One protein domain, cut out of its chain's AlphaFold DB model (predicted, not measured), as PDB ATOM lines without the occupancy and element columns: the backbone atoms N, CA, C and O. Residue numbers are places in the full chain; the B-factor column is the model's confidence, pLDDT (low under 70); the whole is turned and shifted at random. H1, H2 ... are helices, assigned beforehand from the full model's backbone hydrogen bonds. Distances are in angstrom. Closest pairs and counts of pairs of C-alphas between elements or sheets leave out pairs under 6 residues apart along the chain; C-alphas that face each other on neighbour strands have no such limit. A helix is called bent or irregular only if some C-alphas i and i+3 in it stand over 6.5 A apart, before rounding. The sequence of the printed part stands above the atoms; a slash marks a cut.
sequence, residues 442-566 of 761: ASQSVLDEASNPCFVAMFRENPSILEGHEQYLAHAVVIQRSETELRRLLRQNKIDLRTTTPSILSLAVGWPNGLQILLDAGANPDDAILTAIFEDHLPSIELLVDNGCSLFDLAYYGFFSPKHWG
ATOM      1  N   ALA A 442     200.978 148.748 103.878       61.84
ATOM      2  CA  ALA A 442     199.563 148.836 104.229       61.84
ATOM      3  C   ALA A 442     198.957 149.968 103.407       61.84
ATOM      4  O   ALA A 442     199.374 151.122 103.535       61.84
ATOM      5  N   SER A 443     198.023 149.638 102.518       63.78
ATOM      6  CA  SER A 443     197.303 150.691 101.823       63.78
ATOM      7  C   SER A 443     196.530 151.521 102.838       63.78
ATOM      8  O   SER A 443     196.264 151.087 103.965       63.78
ATOM      9  N   GLN A 444     196.098 152.697 102.392       65.44
ATOM     10  CA  GLN A 444     195.140 153.495 103.136       65.44
ATOM     11  C   GLN A 444     193.933 152.653 103.571       65.44
ATOM     12  O   GLN A 444     193.481 152.822 104.686       65.44
ATOM     13  N   SER A 445     193.504 151.650 102.795       68.25
ATOM     14  CA  SER A 445     192.390 150.773 103.173       68.25
ATOM     15  C   SER A 445     192.670 149.915 104.412       68.25
ATOM     16  O   SER A 445     191.784 149.737 105.239       68.25
ATOM     17  N   VAL A 446     193.893 149.396 104.592       71.00
ATOM     18  CA  VAL A 446     194.264 148.664 105.825       71.00
ATOM     19  C   VAL A 446     194.309 149.607 107.026       71.00
ATOM     20  O   VAL A 446     193.988 149.199 108.138       71.00
ATOM     21  N   LEU A 447     194.697 150.863 106.798       73.69
ATOM     22  CA  LEU A 447     194.646 151.902 107.822       73.69
ATOM     23  C   LEU A 447     193.199 152.304 108.124       73.69
ATOM     24  O   LEU A 447     192.849 152.410 109.287       73.69
ATOM     25  N   ASP A 448     192.330 152.441 107.129       74.44
ATOM     26  CA  ASP A 448     190.925 152.821 107.310       74.44
ATOM     27  C   ASP A 448     190.158 151.772 108.143       74.44
ATOM     28  O   ASP A 448     189.307 152.128 108.956       74.44
ATOM     29  N   GLU A 449     190.528 150.492 108.028       78.00
ATOM     30  CA  GLU A 449     190.004 149.394 108.859       78.00
ATOM     31  C   GLU A 449     190.783 149.180 110.167       78.00
ATOM     32  O   GLU A 449     190.516 148.240 110.913       78.00
ATOM     33  N   ALA A 450     191.754 150.030 110.495       78.06
ATOM     34  CA  ALA A 450     192.586 149.871 111.686       78.06
ATOM     35  C   ALA A 450     191.833 150.066 113.015       78.06
ATOM     36  O   ALA A 450     192.385 149.772 114.077       78.06
ATOM     37  N   SER A 451     190.588 150.545 112.959       80.06
ATOM     38  CA  SER A 451     189.638 150.552 114.079       80.06
ATOM     39  C   SER A 451     189.172 149.141 114.459       80.06
ATOM     40  O   SER A 451     188.725 148.911 115.581       80.06
ATOM     41  N   ASN A 452     189.308 148.170 113.552       84.88
ATOM     42  CA  ASN A 452     188.985 146.780 113.817       84.88
ATOM     43  C   ASN A 452     190.044 146.162 114.760       84.88
ATOM     44  O   ASN A 452     191.229 146.107 114.404       84.88
ATOM     45  N   PRO A 453     189.636 145.639 115.936       86.56
ATOM     46  CA  PRO A 453     190.529 145.078 116.954       86.56
ATOM     47  C   PRO A 453     191.590 144.106 116.444       86.56
ATOM     48  O   PRO A 453     192.709 144.036 116.953       86.56
ATOM     49  N   CYS A 454     191.258 143.345 115.412       81.88
ATOM     50  CA  CYS A 454     192.133 142.302 114.915       81.88
ATOM     51  C   CYS A 454     193.313 142.863 114.118       81.88
ATOM     52  O   CYS A 454     194.415 142.309 114.161       81.88
ATOM     53  N   PHE A 455     193.112 143.994 113.435       83.75
ATOM     54  CA  PHE A 455     194.200 144.710 112.779       83.75
ATOM     55  C   PHE A 455     195.148 145.310 113.819       83.75
ATOM     56  O   PHE A 455     196.359 145.291 113.613       83.75
ATOM     57  N   VAL A 456     194.636 145.748 114.976       87.38
ATOM     58  CA  VAL A 456     195.468 146.243 116.084       87.38
ATOM     59  C   VAL A 456     196.452 145.171 116.557       87.38
ATOM     60  O   VAL A 456     197.651 145.442 116.659       87.38
ATOM     61  N   ALA A 457     195.981 143.938 116.768       86.38
ATOM     62  CA  ALA A 457     196.851 142.813 117.109       86.38
ATOM     63  C   ALA A 457     197.904 142.553 116.013       86.38
ATOM     64  O   ALA A 457     199.097 142.430 116.312       86.38
ATOM     65  N   MET A 458     197.492 142.561 114.741       83.62
ATOM     66  CA  MET A 458     198.393 142.393 113.596       83.62
ATOM     67  C   MET A 458     199.480 143.479 113.536       83.62
ATOM     68  O   MET A 458     200.650 143.159 113.309       83.62
ATOM     69  N   PHE A 459     199.131 144.749 113.769       88.25
ATOM     70  CA  PHE A 459     200.087 145.860 113.780       88.25
ATOM     71  C   PHE A 459     201.091 145.749 114.929       88.25
ATOM     72  O   PHE A 459     202.264 146.078 114.743       88.25
ATOM     73  N   ARG A 460     200.678 145.255 116.105       89.31
ATOM     74  CA  ARG A 460     201.614 145.003 117.215       89.31
ATOM     75  C   ARG A 460     202.615 143.903 116.883       89.31
ATOM     76  O   ARG A 460     203.791 144.035 117.217       89.31
ATOM     77  N   GLU A 461     202.163 142.834 116.230       85.88
ATOM     78  CA  GLU A 461     203.039 141.740 115.794       85.88
ATOM     79  C   GLU A 461     203.962 142.160 114.640       85.88
ATOM     80  O   GLU A 461     205.089 141.670 114.539       85.88
ATOM     81  N   ASN A 462     203.521 143.108 113.806       82.06
ATOM     82  CA  ASN A 462     204.239 143.558 112.616       82.06
ATOM     83  C   ASN A 462     204.303 145.098 112.536       82.06
ATOM     84  O   ASN A 462     203.669 145.704 111.668       82.06
ATOM     85  N   PRO A 463     205.122 145.758 113.378       86.50
ATOM     86  CA  PRO A 463     205.180 147.221 113.441       86.50
ATOM     87  C   PRO A 463     205.612 147.864 112.119       86.50
ATOM     88  O   PRO A 463     205.278 149.014 111.857       86.50
ATOM     89  N   SER A 464     206.345 147.125 111.280       81.38
ATOM     90  CA  SER A 464     206.800 147.587 109.967       81.38
ATOM     91  C   SER A 464     205.653 147.884 109.003       81.38
ATOM     92  O   SER A 464     205.850 148.633 108.058       81.38
ATOM     93  N   ILE A 465     204.452 147.340 109.234       81.19
ATOM     94  CA  ILE A 465     203.263 147.669 108.431       81.19
ATOM     95  C   ILE A 465     202.919 149.159 108.551       81.19
ATOM     96  O   ILE A 465     202.426 149.765 107.605       81.19
ATOM     97  N   LEU A 466     203.221 149.762 109.702       84.50
ATOM     98  CA  LEU A 466     202.971 151.173 109.962       84.50
ATOM     99  C   LEU A 466     204.097 152.076 109.422       84.50
ATOM    100  O   LEU A 466     203.997 153.296 109.551       84.50
ATOM    101  N   GLU A 467     205.171 151.522 108.836       82.06
ATOM    102  CA  GLU A 467     206.262 152.308 108.240       82.06
ATOM    103  C   GLU A 467     205.739 153.106 107.039       82.06
ATOM    104  O   GLU A 467     205.561 152.585 105.942       82.06
ATOM    105  N   GLY A 468     205.490 154.396 107.258       77.38
ATOM    106  CA  GLY A 468     204.882 155.296 106.273       77.38
ATOM    107  C   GLY A 468     203.662 156.036 106.813       77.38
ATOM    108  O   GLY A 468     203.314 157.082 106.272       77.38
ATOM    109  N   HIS A 469     203.071 155.555 107.909       84.00
ATOM    110  CA  HIS A 469     202.019 156.275 108.612       84.00
ATOM    111  C   HIS A 469     202.573 157.555 109.253       84.00
ATOM    112  O   HIS A 469     203.666 157.546 109.829       84.00
ATOM    113  N   GLU A 470     201.810 158.652 109.210       84.88
ATOM    114  CA  GLU A 470     202.237 159.959 109.742       84.88
ATOM    115  C   GLU A 470     202.632 159.880 111.226       84.88
ATOM    116  O   GLU A 470     203.569 160.543 111.677       84.88
ATOM    117  N   GLN A 471     201.971 158.988 111.969       86.56
ATOM    118  CA  GLN A 471     202.208 158.733 113.390       86.56
ATOM    119  C   GLN A 471     203.087 157.511 113.699       86.56
ATOM    120  O   GLN A 471     203.147 157.080 114.852       86.56
ATOM    121  N   TYR A 472     203.816 156.966 112.717       88.56
ATOM    122  CA  TYR A 472     204.616 155.743 112.885       88.56
ATOM    123  C   TYR A 472     205.505 155.750 114.137       88.56
ATOM    124  O   TYR A 472     205.579 154.759 114.858       88.56
ATOM    125  N   LEU A 473     206.170 156.874 114.434       90.75
ATOM    126  CA  LEU A 473     207.054 156.973 115.599       90.75
ATOM    127  C   LEU A 473     206.285 156.781 116.918       90.75
ATOM    128  O   LEU A 473     206.791 156.133 117.831       90.75
ATOM    129  N   ALA A 474     205.074 157.332 117.017       94.00
ATOM    130  CA  ALA A 474     204.222 157.191 118.191       94.00
ATOM    131  C   ALA A 474     203.697 155.755 118.315       94.00
ATOM    132  O   ALA A 474     203.811 155.148 119.382       94.00
ATOM    133  N   HIS A 475     203.228 155.178 117.203       94.12
ATOM    134  CA  HIS A 475     202.806 153.780 117.133       94.12
ATOM    135  C   HIS A 475     203.925 152.824 117.560       94.12
ATOM    136  O   HIS A 475     203.726 151.989 118.439       94.12
ATOM    137  N   ALA A 476     205.131 152.988 117.011       93.31
ATOM    138  CA  ALA A 476     206.288 152.161 117.339       93.31
ATOM    139  C   ALA A 476     206.663 152.251 118.826       93.31
ATOM    140  O   ALA A 476     206.986 151.236 119.443       93.31
ATOM    141  N   VAL A 477     206.593 153.444 119.421       96.19
ATOM    142  CA  VAL A 477     206.865 153.661 120.850       96.19
ATOM    143  C   VAL A 477     205.850 152.949 121.740       96.19
ATOM    144  O   VAL A 477     206.249 152.347 122.744       96.19
ATOM    145  N   VAL A 478     204.568 152.978 121.366       96.62
ATOM    146  CA  VAL A 478     203.508 152.266 122.092       96.62
ATOM    147  C   VAL A 478     203.656 150.756 121.957       96.62
ATOM    148  O   VAL A 478     203.639 150.055 122.968       96.62
ATOM    149  N   ILE A 479     203.914 150.252 120.749       94.50
ATOM    150  CA  ILE A 479     204.133 148.817 120.518       94.50
ATOM    151  C   ILE A 479     205.368 148.315 121.287       94.50
ATOM    152  O   ILE A 479     205.343 147.239 121.883       94.50
ATOM    153  N   GLN A 480     206.439 149.114 121.350       96.19
ATOM    154  CA  GLN A 480     207.640 148.815 122.144       96.19
ATOM    155  C   GLN A 480     207.442 148.995 123.657       96.19
ATOM    156  O   GLN A 480     208.350 148.676 124.427       96.19
ATOM    157  N   ARG A 481     206.282 149.503 124.093       97.19
ATOM    158  CA  ARG A 481     205.934 149.768 125.497       97.19
ATOM    159  C   ARG A 481     206.942 150.683 126.209       97.19
ATOM    160  O   ARG A 481     207.273 150.485 127.380       97.19
ATOM    161  N   SER A 482     207.462 151.687 125.498       97.75
ATOM    162  CA  SER A 482     208.484 152.605 126.022       97.75
ATOM    163  C   SER A 482     207.860 153.824 126.706       97.75
ATOM    164  O   SER A 482     207.568 154.838 126.073       97.75
ATOM    165  N   GLU A 483     207.688 153.748 128.027       98.00
ATOM    166  CA  GLU A 483     207.049 154.809 128.821       98.00
ATOM    167  C   GLU A 483     207.762 156.166 128.701       98.00
ATOM    168  O   GLU A 483     207.137 157.212 128.513       98.00
ATOM    169  N   THR A 484     209.094 156.160 128.790       97.75
ATOM    170  CA  THR A 484     209.904 157.383 128.759       97.75
ATOM    171  C   THR A 484     209.779 158.107 127.428       97.75
ATOM    172  O   THR A 484     209.699 159.335 127.396       97.75
ATOM    173  N   GLU A 485     209.753 157.345 126.336       97.69
ATOM    174  CA  GLU A 485     209.673 157.897 124.991       97.69
ATOM    175  C   GLU A 485     208.249 158.355 124.668       97.69
ATOM    176  O   GLU A 485     208.079 159.429 124.094       97.69
ATOM    177  N   LEU A 486     207.233 157.626 125.142       97.94
ATOM    178  CA  LEU A 486     205.831 158.022 125.022       97.94
ATOM    179  C   LEU A 486     205.585 159.375 125.700       97.94
ATOM    180  O   LEU A 486     205.123 160.322 125.065       97.94
ATOM    181  N   ARG A 487     206.006 159.516 126.966       98.12
ATOM    182  CA  ARG A 487     205.919 160.790 127.701       98.12
ATOM    183  C   ARG A 487     206.706 161.906 127.010       98.12
ATOM    184  O   ARG A 487     206.281 163.061 127.030       98.12
ATOM    185  N   ARG A 488     207.859 161.594 126.405       97.56
ATOM    186  CA  ARG A 488     208.662 162.567 125.648       97.56
ATOM    187  C   ARG A 488     207.914 163.065 124.409       97.56
ATOM    188  O   ARG A 488     207.944 164.267 124.153       97.56
ATOM    189  N   LEU A 489     207.270 162.175 123.654       96.81
ATOM    190  CA  LEU A 489     206.502 162.523 122.457       96.81
ATOM    191  C   LEU A 489     205.231 163.320 122.791       96.81
ATOM    192  O   LEU A 489     204.984 164.331 122.133       96.81
ATOM    193  N   LEU A 490     204.509 162.951 123.857       97.00
ATOM    194  CA  LEU A 490     203.348 163.704 124.358       97.00
ATOM    195  C   LEU A 490     203.723 165.138 124.755       97.00
ATOM    196  O   LEU A 490     203.107 166.090 124.293       97.00
ATOM    197  N   ARG A 491     204.805 165.329 125.525       97.31
ATOM    198  CA  ARG A 491     205.292 166.676 125.899       97.31
ATOM    199  C   ARG A 491     205.700 167.536 124.703       97.31
ATOM    200  O   ARG A 491     205.730 168.756 124.815       97.31
ATOM    201  N   GLN A 492     206.077 166.911 123.589       96.81
ATOM    202  CA  GLN A 492     206.429 167.607 122.351       96.81
ATOM    203  C   GLN A 492     205.212 167.876 121.454       96.81
ATOM    204  O   GLN A 492     205.404 168.438 120.380       96.81
ATOM    205  N   ASN A 493     204.006 167.464 121.867       95.06
ATOM    206  CA  ASN A 493     202.783 167.496 121.066       95.06
ATOM    207  C   ASN A 493     202.972 166.858 119.675       95.06
ATOM    208  O   ASN A 493     202.538 167.392 118.660       95.06
ATOM    209  N   LYS A 494     203.719 165.743 119.626       93.94
ATOM    210  CA  LYS A 494     204.023 164.990 118.392       93.94
ATOM    211  C   LYS A 494     203.127 163.773 118.182       93.94
ATOM    212  O   LYS A 494     203.391 162.975 117.289       93.94
ATOM    213  N   ILE A 495     202.145 163.599 119.053       93.94
ATOM    214  CA  ILE A 495     201.167 162.526 118.995       93.94
ATOM    215  C   ILE A 495     199.827 163.201 118.773       93.94
ATOM    216  O   ILE A 495     199.449 164.045 119.584       93.94
ATOM    217  N   ASP A 496     199.138 162.843 117.696       93.00
ATOM    218  CA  ASP A 496     197.749 163.244 117.531       93.00
ATOM    219  C   ASP A 496     196.856 162.150 118.122       93.00
ATOM    220  O   ASP A 496     196.692 161.068 117.561       93.00
ATOM    221  N   LEU A 497     196.304 162.445 119.298       92.38
ATOM    222  CA  LEU A 497     195.425 161.544 120.040       92.38
ATOM    223  C   LEU A 497     194.033 161.409 119.408       92.38
ATOM    224  O   LEU A 497     193.259 160.582 119.872       92.38
ATOM    225  N   ARG A 498     193.704 162.213 118.385       88.31
ATOM    226  CA  ARG A 498     192.410 162.168 117.685       88.31
ATOM    227  C   ARG A 498     192.424 161.295 116.438       88.31
ATOM    228  O   ARG A 498     191.366 161.056 115.864       88.31
ATOM    229  N   THR A 499     193.594 160.851 115.981       82.00
ATOM    230  CA  THR A 499     193.658 159.950 114.830       82.00
ATOM    231  C   THR A 499     193.117 158.582 115.236       82.00
ATOM    232  O   THR A 499     193.675 157.916 116.105       82.00
ATOM    233  N   THR A 500     192.046 158.156 114.575       71.75
ATOM    234  CA  THR A 500     191.302 156.937 114.911       71.75
ATOM    235  C   THR A 500     191.884 155.667 114.281       71.75
ATOM    236  O   THR A 500     191.512 154.561 114.672       71.75
ATOM    237  N   THR A 501     192.827 155.782 113.338       80.88
ATOM    238  CA  THR A 501     193.191 154.679 112.434       80.88
ATOM    239  C   THR A 501     194.704 154.493 112.211       80.88
ATOM    240  O   THR A 501     195.301 155.188 111.392       80.88
ATOM    241  N   PRO A 502     195.358 153.513 112.875       80.44
ATOM    242  CA  PRO A 502     194.964 152.903 114.146       80.44
ATOM    243  C   PRO A 502     195.072 153.916 115.284       80.44
ATOM    244  O   PRO A 502     196.104 154.589 115.418       80.44
ATOM    245  N   SER A 503     194.065 153.949 116.158       92.00
ATOM    246  CA  SER A 503     194.171 154.711 117.397       92.00
ATOM    247  C   SER A 503     195.336 154.188 118.238       92.00
ATOM    248  O   SER A 503     195.528 152.988 118.476       92.00
ATOM    249  N   ILE A 504     196.163 155.132 118.679       94.94
ATOM    250  CA  ILE A 504     197.321 154.871 119.536       94.94
ATOM    251  C   ILE A 504     196.873 154.257 120.864       94.94
ATOM    252  O   ILE A 504     197.608 153.450 121.441       94.94
ATOM    253  N   LEU A 505     195.662 154.593 121.318       96.31
ATOM    254  CA  LEU A 505     195.081 154.025 122.523       96.31
ATOM    255  C   LEU A 505     194.745 152.539 122.334       96.31
ATOM    256  O   LEU A 505     195.107 151.726 123.185       96.31
ATOM    257  N   SER A 506     194.168 152.152 121.191       95.50
ATOM    258  CA  SER A 506     193.889 150.743 120.873       95.50
ATOM    259  C   SER A 506     195.183 149.927 120.832       95.50
ATOM    260  O   SER A 506     195.252 148.830 121.387       95.50
ATOM    261  N   LEU A 507     196.267 150.474 120.268       95.75
ATOM    262  CA  LEU A 507     197.586 149.823 120.264       95.75
ATOM    263  C   LEU A 507     198.192 149.647 121.669       95.75
ATOM    264  O   LEU A 507     199.049 148.778 121.833       95.75
ATOM    265  N   ALA A 508     197.752 150.417 122.667       97.25
ATOM    266  CA  ALA A 508     198.215 150.326 124.053       97.25
ATOM    267  C   ALA A 508     197.431 149.318 124.916       97.25
ATOM    268  O   ALA A 508     197.828 149.065 126.058       97.25
ATOM    269  N   VAL A 509     196.352 148.711 124.406       96.62
ATOM    270  CA  VAL A 509     195.635 147.635 125.116       96.62
ATOM    271  C   VAL A 509     196.606 146.491 125.451       96.62
ATOM    272  O   VAL A 509     197.498 146.144 124.676       96.62
ATOM    273  N   GLY A 510     196.509 145.953 126.669       96.12
ATOM    274  CA  GLY A 510     197.505 145.014 127.200       96.12
ATOM    275  C   GLY A 510     198.744 145.670 127.828       96.12
ATOM    276  O   GLY A 510     199.666 144.969 128.262       96.12
ATOM    277  N   TRP A 511     198.796 147.007 127.885       98.00
ATOM    278  CA  TRP A 511     199.829 147.790 128.568       98.00
ATOM    279  C   TRP A 511     199.201 148.895 129.445       98.00
ATOM    280  O   TRP A 511     199.187 150.063 129.052       98.00
ATOM    281  N   PRO A 512     198.721 148.562 130.664       97.44
ATOM    282  CA  PRO A 512     197.940 149.479 131.505       97.44
ATOM    283  C   PRO A 512     198.612 150.830 131.780       97.44
ATOM    284  O   PRO A 512     197.968 151.865 131.678       97.44
ATOM    285  N   ASN A 513     199.923 150.851 132.049       98.06
ATOM    286  CA  ASN A 513     200.643 152.108 132.285       98.06
ATOM    287  C   ASN A 513     200.654 153.017 131.049       98.06
ATOM    288  O   ASN A 513     200.516 154.229 131.181       98.06
ATOM    289  N   GLY A 514     200.846 152.449 129.855       97.88
ATOM    290  CA  GLY A 514     200.809 153.216 128.610       97.88
ATOM    291  C   GLY A 514     199.408 153.726 128.304       97.88
ATOM    292  O   GLY A 514     199.259 154.879 127.909       97.88
ATOM    293  N   LEU A 515     198.398 152.891 128.563       98.00
ATOM    294  CA  LEU A 515     196.986 153.237 128.433       98.00
ATOM    295  C   LEU A 515     196.623 154.411 129.357       98.00
ATOM    296  O   LEU A 515     196.136 155.422 128.865       98.00
ATOM    297  N   GLN A 516     196.982 154.351 130.647       98.31
ATOM    298  CA  GLN A 516     196.767 155.455 131.593       98.31
ATOM    299  C   GLN A 516     197.461 156.743 131.138       98.31
ATOM    300  O   GLN A 516     196.864 157.806 131.180       98.31
ATOM    301  N   ILE A 517     198.709 156.664 130.662       98.31
ATOM    302  CA  ILE A 517     199.453 157.847 130.195       98.31
ATOM    303  C   ILE A 517     198.765 158.532 129.009       98.31
ATOM    304  O   ILE A 517     198.833 159.754 128.893       98.31
ATOM    305  N   LEU A 518     198.158 157.754 128.112       97.81
ATOM    306  CA  LEU A 518     197.417 158.274 126.966       97.81
ATOM    307  C   LEU A 518     196.060 158.854 127.391       97.81
ATOM    308  O   LEU A 518     195.703 159.932 126.922       97.81
ATOM    309  N   LEU A 519     195.352 158.190 128.310       97.62
ATOM    310  CA  LEU A 519     194.096 158.679 128.897       97.62
ATOM    311  C   LEU A 519     194.310 159.992 129.666       97.62
ATOM    312  O   LEU A 519     193.620 160.972 129.401       97.62
ATOM    313  N   ASP A 520     195.350 160.071 130.503       97.44
ATOM    314  CA  ASP A 520     195.763 161.295 131.213       97.44
ATOM    315  C   ASP A 520     196.082 162.453 130.251       97.44
ATOM    316  O   ASP A 520     196.009 163.626 130.621       97.44
ATOM    317  N   ALA A 521     196.483 162.134 129.017       97.44
ATOM    318  CA  ALA A 521     196.769 163.109 127.971       97.44
ATOM    319  C   ALA A 521     195.529 163.511 127.148       97.44
ATOM    320  O   ALA A 521     195.655 164.346 126.252       97.44
ATOM    321  N   GLY A 522     194.350 162.958 127.454       96.88
ATOM    322  CA  GLY A 522     193.078 163.269 126.798       96.88
ATOM    323  C   GLY A 522     192.750 162.398 125.583       96.88
ATOM    324  O   GLY A 522     192.016 162.850 124.706       96.88
ATOM    325  N   ALA A 523     193.306 161.185 125.484       96.25
ATOM    326  CA  ALA A 523     192.869 160.213 124.480       96.25
ATOM    327  C   ALA A 523     191.423 159.757 124.749       96.25
ATOM    328  O   ALA A 523     191.043 159.582 125.905       96.25
ATOM    329  N   ASN A 524     190.639 159.533 123.690       95.00
ATOM    330  CA  ASN A 524     189.260 159.063 123.816       95.00
ATOM    331  C   ASN A 524     189.229 157.577 124.228       95.00
ATOM    332  O   ASN A 524     189.703 156.746 123.449       95.00
ATOM    333  N   PRO A 525     188.684 157.207 125.405       95.75
ATOM    334  CA  PRO A 525     188.651 155.814 125.848       95.75
ATOM    335  C   PRO A 525     187.846 154.885 124.917       95.75
ATOM    336  O   PRO A 525     188.176 153.699 124.815       95.75
ATOM    337  N   ASP A 526     186.861 155.408 124.178       92.88
ATOM    338  CA  ASP A 526     186.023 154.609 123.270       92.88
ATOM    339  C   ASP A 526     186.811 153.994 122.103       92.88
ATOM    340  O   ASP A 526     186.444 152.939 121.586       92.88
ATOM    341  N   ASP A 527     187.947 154.583 121.723       91.88
ATOM    342  CA  ASP A 527     188.767 154.080 120.618       91.88
ATOM    343  C   ASP A 527     189.368 152.690 120.908       91.88
ATOM    344  O   ASP A 527     189.707 151.928 119.999       91.88
ATOM    345  N   ALA A 528     189.558 152.348 122.186       94.75
ATOM    346  CA  ALA A 528     190.300 151.160 122.601       94.75
ATOM    347  C   ALA A 528     189.420 150.043 123.176       94.75
ATOM    348  O   ALA A 528     189.895 148.909 123.296       94.75
ATOM    349  N   ILE A 529     188.156 150.322 123.509       94.38
ATOM    350  CA  ILE A 529     187.309 149.385 124.261       94.38
ATOM    351  C   ILE A 529     187.030 148.096 123.492       94.38
ATOM    352  O   ILE A 529     187.199 147.008 124.038       94.38
ATOM    353  N   LEU A 530     186.727 148.198 122.195       91.38
ATOM    354  CA  LEU A 530     186.527 147.033 121.332       91.38
ATOM    355  C   LEU A 530     187.780 146.159 121.265       91.38
ATOM    356  O   LEU A 530     187.682 144.935 121.257       91.38
ATOM    357  N   THR A 531     188.961 146.781 121.263       92.62
ATOM    358  CA  THR A 531     190.228 146.044 121.276       92.62
ATOM    359  C   THR A 531     190.463 145.363 122.621       92.62
ATOM    360  O   THR A 531     190.877 144.209 122.652       92.62
ATOM    361  N   ALA A 532     190.156 146.034 123.733       94.44
ATOM    362  CA  ALA A 532     190.271 145.460 125.073       94.44
ATOM    363  C   ALA A 532     189.331 144.268 125.293       94.44
ATOM    364  O   ALA A 532     189.767 143.261 125.854       94.44
ATOM    365  N   ILE A 533     188.091 144.356 124.800       92.00
ATOM    366  CA  ILE A 533     187.112 143.259 124.822       92.00
ATOM    367  C   ILE A 533     187.581 142.107 123.929       92.00
ATOM    368  O   ILE A 533     187.573 140.956 124.359       92.00
ATOM    369  N   PHE A 534     188.020 142.405 122.703       89.44
ATOM    370  CA  PHE A 534     188.486 141.388 121.760       89.44
ATOM    371  C   PHE A 534     189.706 140.614 122.277       89.44
ATOM    372  O   PHE A 534     189.794 139.401 122.099       89.44
ATOM    373  N   GLU A 535     190.642 141.301 122.932       91.19
ATOM    374  CA  GLU A 535     191.835 140.687 123.524       91.19
ATOM    375  C   GLU A 535     191.591 140.056 124.903       91.19
ATOM    376  O   GLU A 535     192.529 139.495 125.474       91.19
ATOM    377  N   ASP A 536     190.366 140.144 125.433       93.25
ATOM    378  CA  ASP A 536     189.992 139.667 126.770       93.25
ATOM    379  C   ASP A 536     190.933 140.206 127.871       93.25
ATOM    380  O   ASP A 536     191.359 139.508 128.793       93.25
ATOM    381  N   HIS A 537     191.332 141.479 127.748       95.00
ATOM    382  CA  HIS A 537     192.298 142.100 128.653       95.00
ATOM    383  C   HIS A 537     191.591 142.928 129.734       95.00
ATOM    384  O   HIS A 537     191.559 144.160 129.674       95.00
ATOM    385  N   LEU A 538     191.066 142.237 130.753       95.69
ATOM    386  CA  LEU A 538     190.255 142.817 131.835       95.69
ATOM    387  C   LEU A 538     190.831 144.109 132.459       95.69
ATOM    388  O   LEU A 538     190.093 145.090 132.519       95.69
ATOM    389  N   PRO A 539     192.134 144.217 132.806       97.00
ATOM    390  CA  PRO A 539     192.670 145.459 133.375       97.00
ATOM    391  C   PRO A 539     192.606 146.662 132.428       97.00
ATOM    392  O   PRO A 539     192.625 147.800 132.878       97.00
ATOM    393  N   SER A 540     192.592 146.436 131.109       97.19
ATOM    394  CA  SER A 540     192.400 147.522 130.140       97.19
ATOM    395  C   SER A 540     190.932 147.911 130.035       97.19
ATOM    396  O   SER A 540     190.656 149.093 129.904       97.19
ATOM    397  N   ILE A 541     190.009 146.947 130.119       95.88
ATOM    398  CA  ILE A 541     188.564 147.211 130.119       95.88
ATOM    399  C   ILE A 541     188.194 148.069 131.334       95.88
ATOM    400  O   ILE A 541     187.603 149.128 131.157       95.88
ATOM    401  N   GLU A 542     188.611 147.657 132.535       95.88
ATOM    402  CA  GLU A 542     188.378 148.407 133.779       95.88
ATOM    403  C   GLU A 542     188.908 149.841 133.663       95.88
ATOM    404  O   GLU A 542     188.166 150.792 133.884       95.88
ATOM    405  N   LEU A 543     190.154 150.005 133.203       97.38
ATOM    406  CA  LEU A 543     190.765 151.328 133.057       97.38
ATOM    407  C   LEU A 543     190.008 152.232 132.076       97.38
ATOM    408  O   LEU A 543     189.883 153.429 132.319       97.38
ATOM    409  N   LEU A 544     189.536 151.689 130.952       96.56
ATOM    410  CA  LEU A 544     188.801 152.461 129.948       96.56
ATOM    411  C   LEU A 544     187.423 152.875 130.475       96.56
ATOM    412  O   LEU A 544     187.036 154.030 130.303       96.56
ATOM    413  N   VAL A 545     186.715 151.973 131.163       95.56
ATOM    414  CA  VAL A 545     185.415 152.267 131.790       95.56
ATOM    415  C   VAL A 545     185.563 153.312 132.899       95.56
ATOM    416  O   VAL A 545     184.806 154.280 132.919       95.56
ATOM    417  N   ASP A 546     186.587 153.196 133.749       96.19
ATOM    418  CA  ASP A 546     186.879 154.169 134.812       96.19
ATOM    419  C   ASP A 546     187.184 155.578 134.271       96.19
ATOM    420  O   ASP A 546     187.002 156.570 134.976       96.19
ATOM    421  N   ASN A 547     187.629 155.681 133.014       96.94
ATOM    422  CA  ASN A 547     187.892 156.948 132.329       96.94
ATOM    423  C   ASN A 547     186.720 157.414 131.443       96.94
ATOM    424  O   ASN A 547     186.902 158.299 130.610       96.94
ATOM    425  N   GLY A 548     185.517 156.863 131.640       94.69
ATOM    426  CA  GLY A 548     184.283 157.353 131.017       94.69
ATOM    427  C   GLY A 548     183.951 156.747 129.654       94.69
ATOM    428  O   GLY A 548     183.203 157.365 128.902       94.69
ATOM    429  N   CYS A 549     184.485 155.567 129.320       93.62
ATOM    430  CA  CYS A 549     184.103 154.850 128.099       93.62
ATOM    431  C   CYS A 549     182.603 154.502 128.075       93.62
ATOM    432  O   CYS A 549     182.084 153.903 129.022       93.62
ATOM    433  N   SER A 550     181.925 154.804 126.964       87.88
ATOM    434  CA  SER A 550     180.533 154.416 126.719       87.88
ATOM    435  C   SER A 550     180.476 153.003 126.133       87.88
ATOM    436  O   SER A 550     180.673 152.782 124.940       87.88
ATOM    437  N   LEU A 551     180.145 152.011 126.964       80.12
ATOM    438  CA  LEU A 551     179.889 150.642 126.490       80.12
ATOM    439  C   LEU A 551     178.629 150.538 125.609       80.12
ATOM    440  O   LEU A 551     178.444 149.541 124.913       80.12
ATOM    441  N   PHE A 552     177.756 151.547 125.632       66.31
ATOM    442  CA  PHE A 552     176.455 151.517 124.959       66.31
ATOM    443  C   PHE A 552     176.489 152.095 123.536       66.31
ATOM    444  O   PHE A 552     175.641 151.732 122.723       66.31
ATOM    445  N   ASP A 553     177.516 152.873 123.179       67.69
ATOM    446  CA  ASP A 553     177.736 153.332 121.795       67.69
ATOM    447  C   ASP A 553     178.321 152.248 120.872       67.69
ATOM    448  O   ASP A 553     178.501 152.450 119.667       67.69
ATOM    449  N   LEU A 554     178.543 151.038 121.397       65.50
ATOM    450  CA  LEU A 554     178.983 149.881 120.617       65.50
ATOM    451  C   LEU A 554     178.003 149.499 119.492       65.50
ATOM    452  O   LEU A 554     178.413 148.856 118.525       65.50
ATOM    453  N   ALA A 555     176.738 149.927 119.573       57.44
ATOM    454  CA  ALA A 555     175.733 149.721 118.530       57.44
ATOM    455  C   ALA A 555     176.107 150.374 117.183       57.44
ATOM    456  O   ALA A 555     175.677 149.891 116.133       57.44
ATOM    457  N   TYR A 556     176.952 151.414 117.186       58.66
ATOM    458  CA  TYR A 556     177.449 152.042 115.959       58.66
ATOM    459  C   TYR A 556     178.368 151.107 115.149       58.66
ATOM    460  O   TYR A 556     178.433 151.184 113.922       58.66
ATOM    461  N   TYR A 557     179.016 150.138 115.804       62.66
ATOM    462  CA  TYR A 557     179.919 149.172 115.175       62.66
ATOM    463  C   TYR A 557     179.184 147.918 114.674       62.66
ATOM    464  O   TYR A 557     179.649 146.789 114.854       62.66
ATOM    465  N   GLY A 558     178.049 148.112 113.989       53.97
ATOM    466  CA  GLY A 558     177.162 147.067 113.445       53.97
ATOM    467  C   GLY A 558     177.792 146.080 112.443       53.97
ATOM    468  O   GLY A 558     177.092 145.251 111.867       53.97
ATOM    469  N   PHE A 559     179.109 146.141 112.238       53.75
ATOM    470  CA  PHE A 559     179.881 145.214 111.414       53.75
ATOM    471  C   PHE A 559     180.260 143.902 112.119       53.75
ATOM    472  O   PHE A 559     180.599 142.934 111.436       53.75
ATOM    473  N   PHE A 560     180.189 143.815 113.453       57.19
ATOM    474  CA  PHE A 560     180.648 142.628 114.183       57.19
ATOM    475  C   PHE A 560     179.494 141.739 114.654       57.19
ATOM    476  O   PHE A 560     178.597 142.168 115.375       57.19
ATOM    477  N   SER A 561     179.531 140.455 114.280       52.56
ATOM    478  CA  SER A 561     178.609 139.463 114.838       52.56
ATOM    479  C   SER A 561     178.981 139.181 116.304       52.56
ATOM    480  O   SER A 561     180.118 138.770 116.550       52.56
ATOM    481  N   PRO A 562     178.042 139.278 117.269       53.72
ATOM    482  CA  PRO A 562     178.289 139.007 118.695       53.72
ATOM    483  C   PRO A 562     178.845 137.607 119.008       53.72
ATOM    484  O   PRO A 562     179.306 137.344 120.111       53.72
ATOM    485  N   LYS A 563     178.817 136.683 118.037       56.75
ATOM    486  CA  LYS A 563     179.234 135.280 118.185       56.75
ATOM    487  C   LYS A 563     180.716 135.075 118.521       56.75
ATOM    488  O   LYS A 563     181.095 133.943 118.807       56.75
ATOM    489  N   HIS A 564     181.543 136.116 118.443       53.09
ATOM    490  CA  HIS A 564     182.999 136.006 118.572       53.09
ATOM    491  C   HIS A 564     183.569 136.570 119.876       53.09
ATOM    492  O   HIS A 564     184.769 136.443 120.100       53.09
ATOM    493  N   TRP A 565     182.751 137.187 120.729       59.00
ATOM    494  CA  TRP A 565     183.235 137.776 121.977       59.00
ATOM    495  C   TRP A 565     183.219 136.722 123.089       59.00
ATOM    496  O   TRP A 565     182.296 135.909 123.176       59.00
ATOM    497  N   GLY A 566     184.260 136.709 123.925       56.34
ATOM    498  CA  GLY A 566     184.291 135.854 125.109       56.34
ATOM    499  C   GLY A 566     183.123 136.209 126.042       56.34
ATOM    500  O   GLY A 566     182.884 137.399 126.268       56.34
TER     501      GLY A 566
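This is residues 442 to 566 of the 761 residues of an uncharacterized protein of Fusarium sp. AF-6 (UniProt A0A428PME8). Two short rows of helices lie one over the other: H5, H7 and H9 side by side, pointing the same way, and behind them H4, H6 and H8, with the four-residue H6 in the middle. H2 packs on H6 on the side away from H7 and makes a corner with H8 at its first residue, Pro 453; H1 and H3 sit beyond the second row, and H10 with the low-confidence end lies past H8 and H9. The printed part has 125 residues with ten named helices, H1 to H10 in chain order, and no named strand: all helix. It is compact and rounded, with a radius of gyration of the C-alphas of 13.6 A and spans of 40 by 34 by 21 A.

Four helices share the greatest length, nine residues. Find C-alpha 453 at (190.529, 145.078, 116.954); from there H2 runs 13.0 A to residue 461. H5, residues 483 to 491, is 12.3 A long, and H9, residues 538 to 546, is 12.2 A. H8, residues 526 to 534, is 13.5 A long and irregular: C-alphas 527 and 530 are 7.4 A apart. H4, residues 472 to 479, and H7, residues 512 to 519, are each 10.3 A. The shorter ones are H1, residues 444 to 448, H3, 463 to 466, H6, 504 to 507, and H10, 553 to 556. H10 ends at C-alpha 556, (177.449, 152.042, 115.959).

Look first at the hub, H6, which touches H2, H4, H7 and H8. The C-alphas of Ser 506 and Ala 528 are its closest to H8, 4.0 A; with H7 it only just touches, with 3 pairs of C-alphas within 8 A, closest Leu 505 and Leu 515 at 6.3 A. H2 touches H8 about perpendicular, 82 degrees, closest C-alphas Pro 453 and Thr 531 at 4.4 A. H8 and H9 are a hairpin, opposite ways at a shallow tilt of 26 degrees; their closest C-alphas, Ala 532 and Ile 541, are 5.6 A apart. H7 touches H9 the same way at a shallow tilt of 25 degrees, closest C-alphas Pro 512 and Ser 540 at 6.0 A. H5 touches H7 the same way at 2 degrees, a shallow tilt, closest C-alphas Glu 483 and Gly 514 at 6.4 A. H4 and H5 are a hairpin, opposite ways at a tilt of 38 degrees, only just steep; the C-alphas of Val 477 and Leu 486 are closest, 6.1 A. H3 touches H4, closest C-alphas Leu 466 and Tyr 472 at 5.7 A. H1 is close to H2 but not clearly touching, closest C-alphas Val 446 and Phe 455 at 8.0 A, and H10 touches no helix. Every O i to N i+4 pair is within hydrogen-bond range in H1, H2, H4, H5, H7 and H9, and 3 of 5 in H8; H3, H6 and H10 are too short for such a pair.

The two C-alphas farthest apart, Gln 492 and Lys 563, are 42.4 A apart. The printed part has no cut. The link from H5 to H6, residues 492 to 503, is long. Mean pLDDT of the printed part is 86.6; residues 442 to 445 and 552 to 566 are under 70.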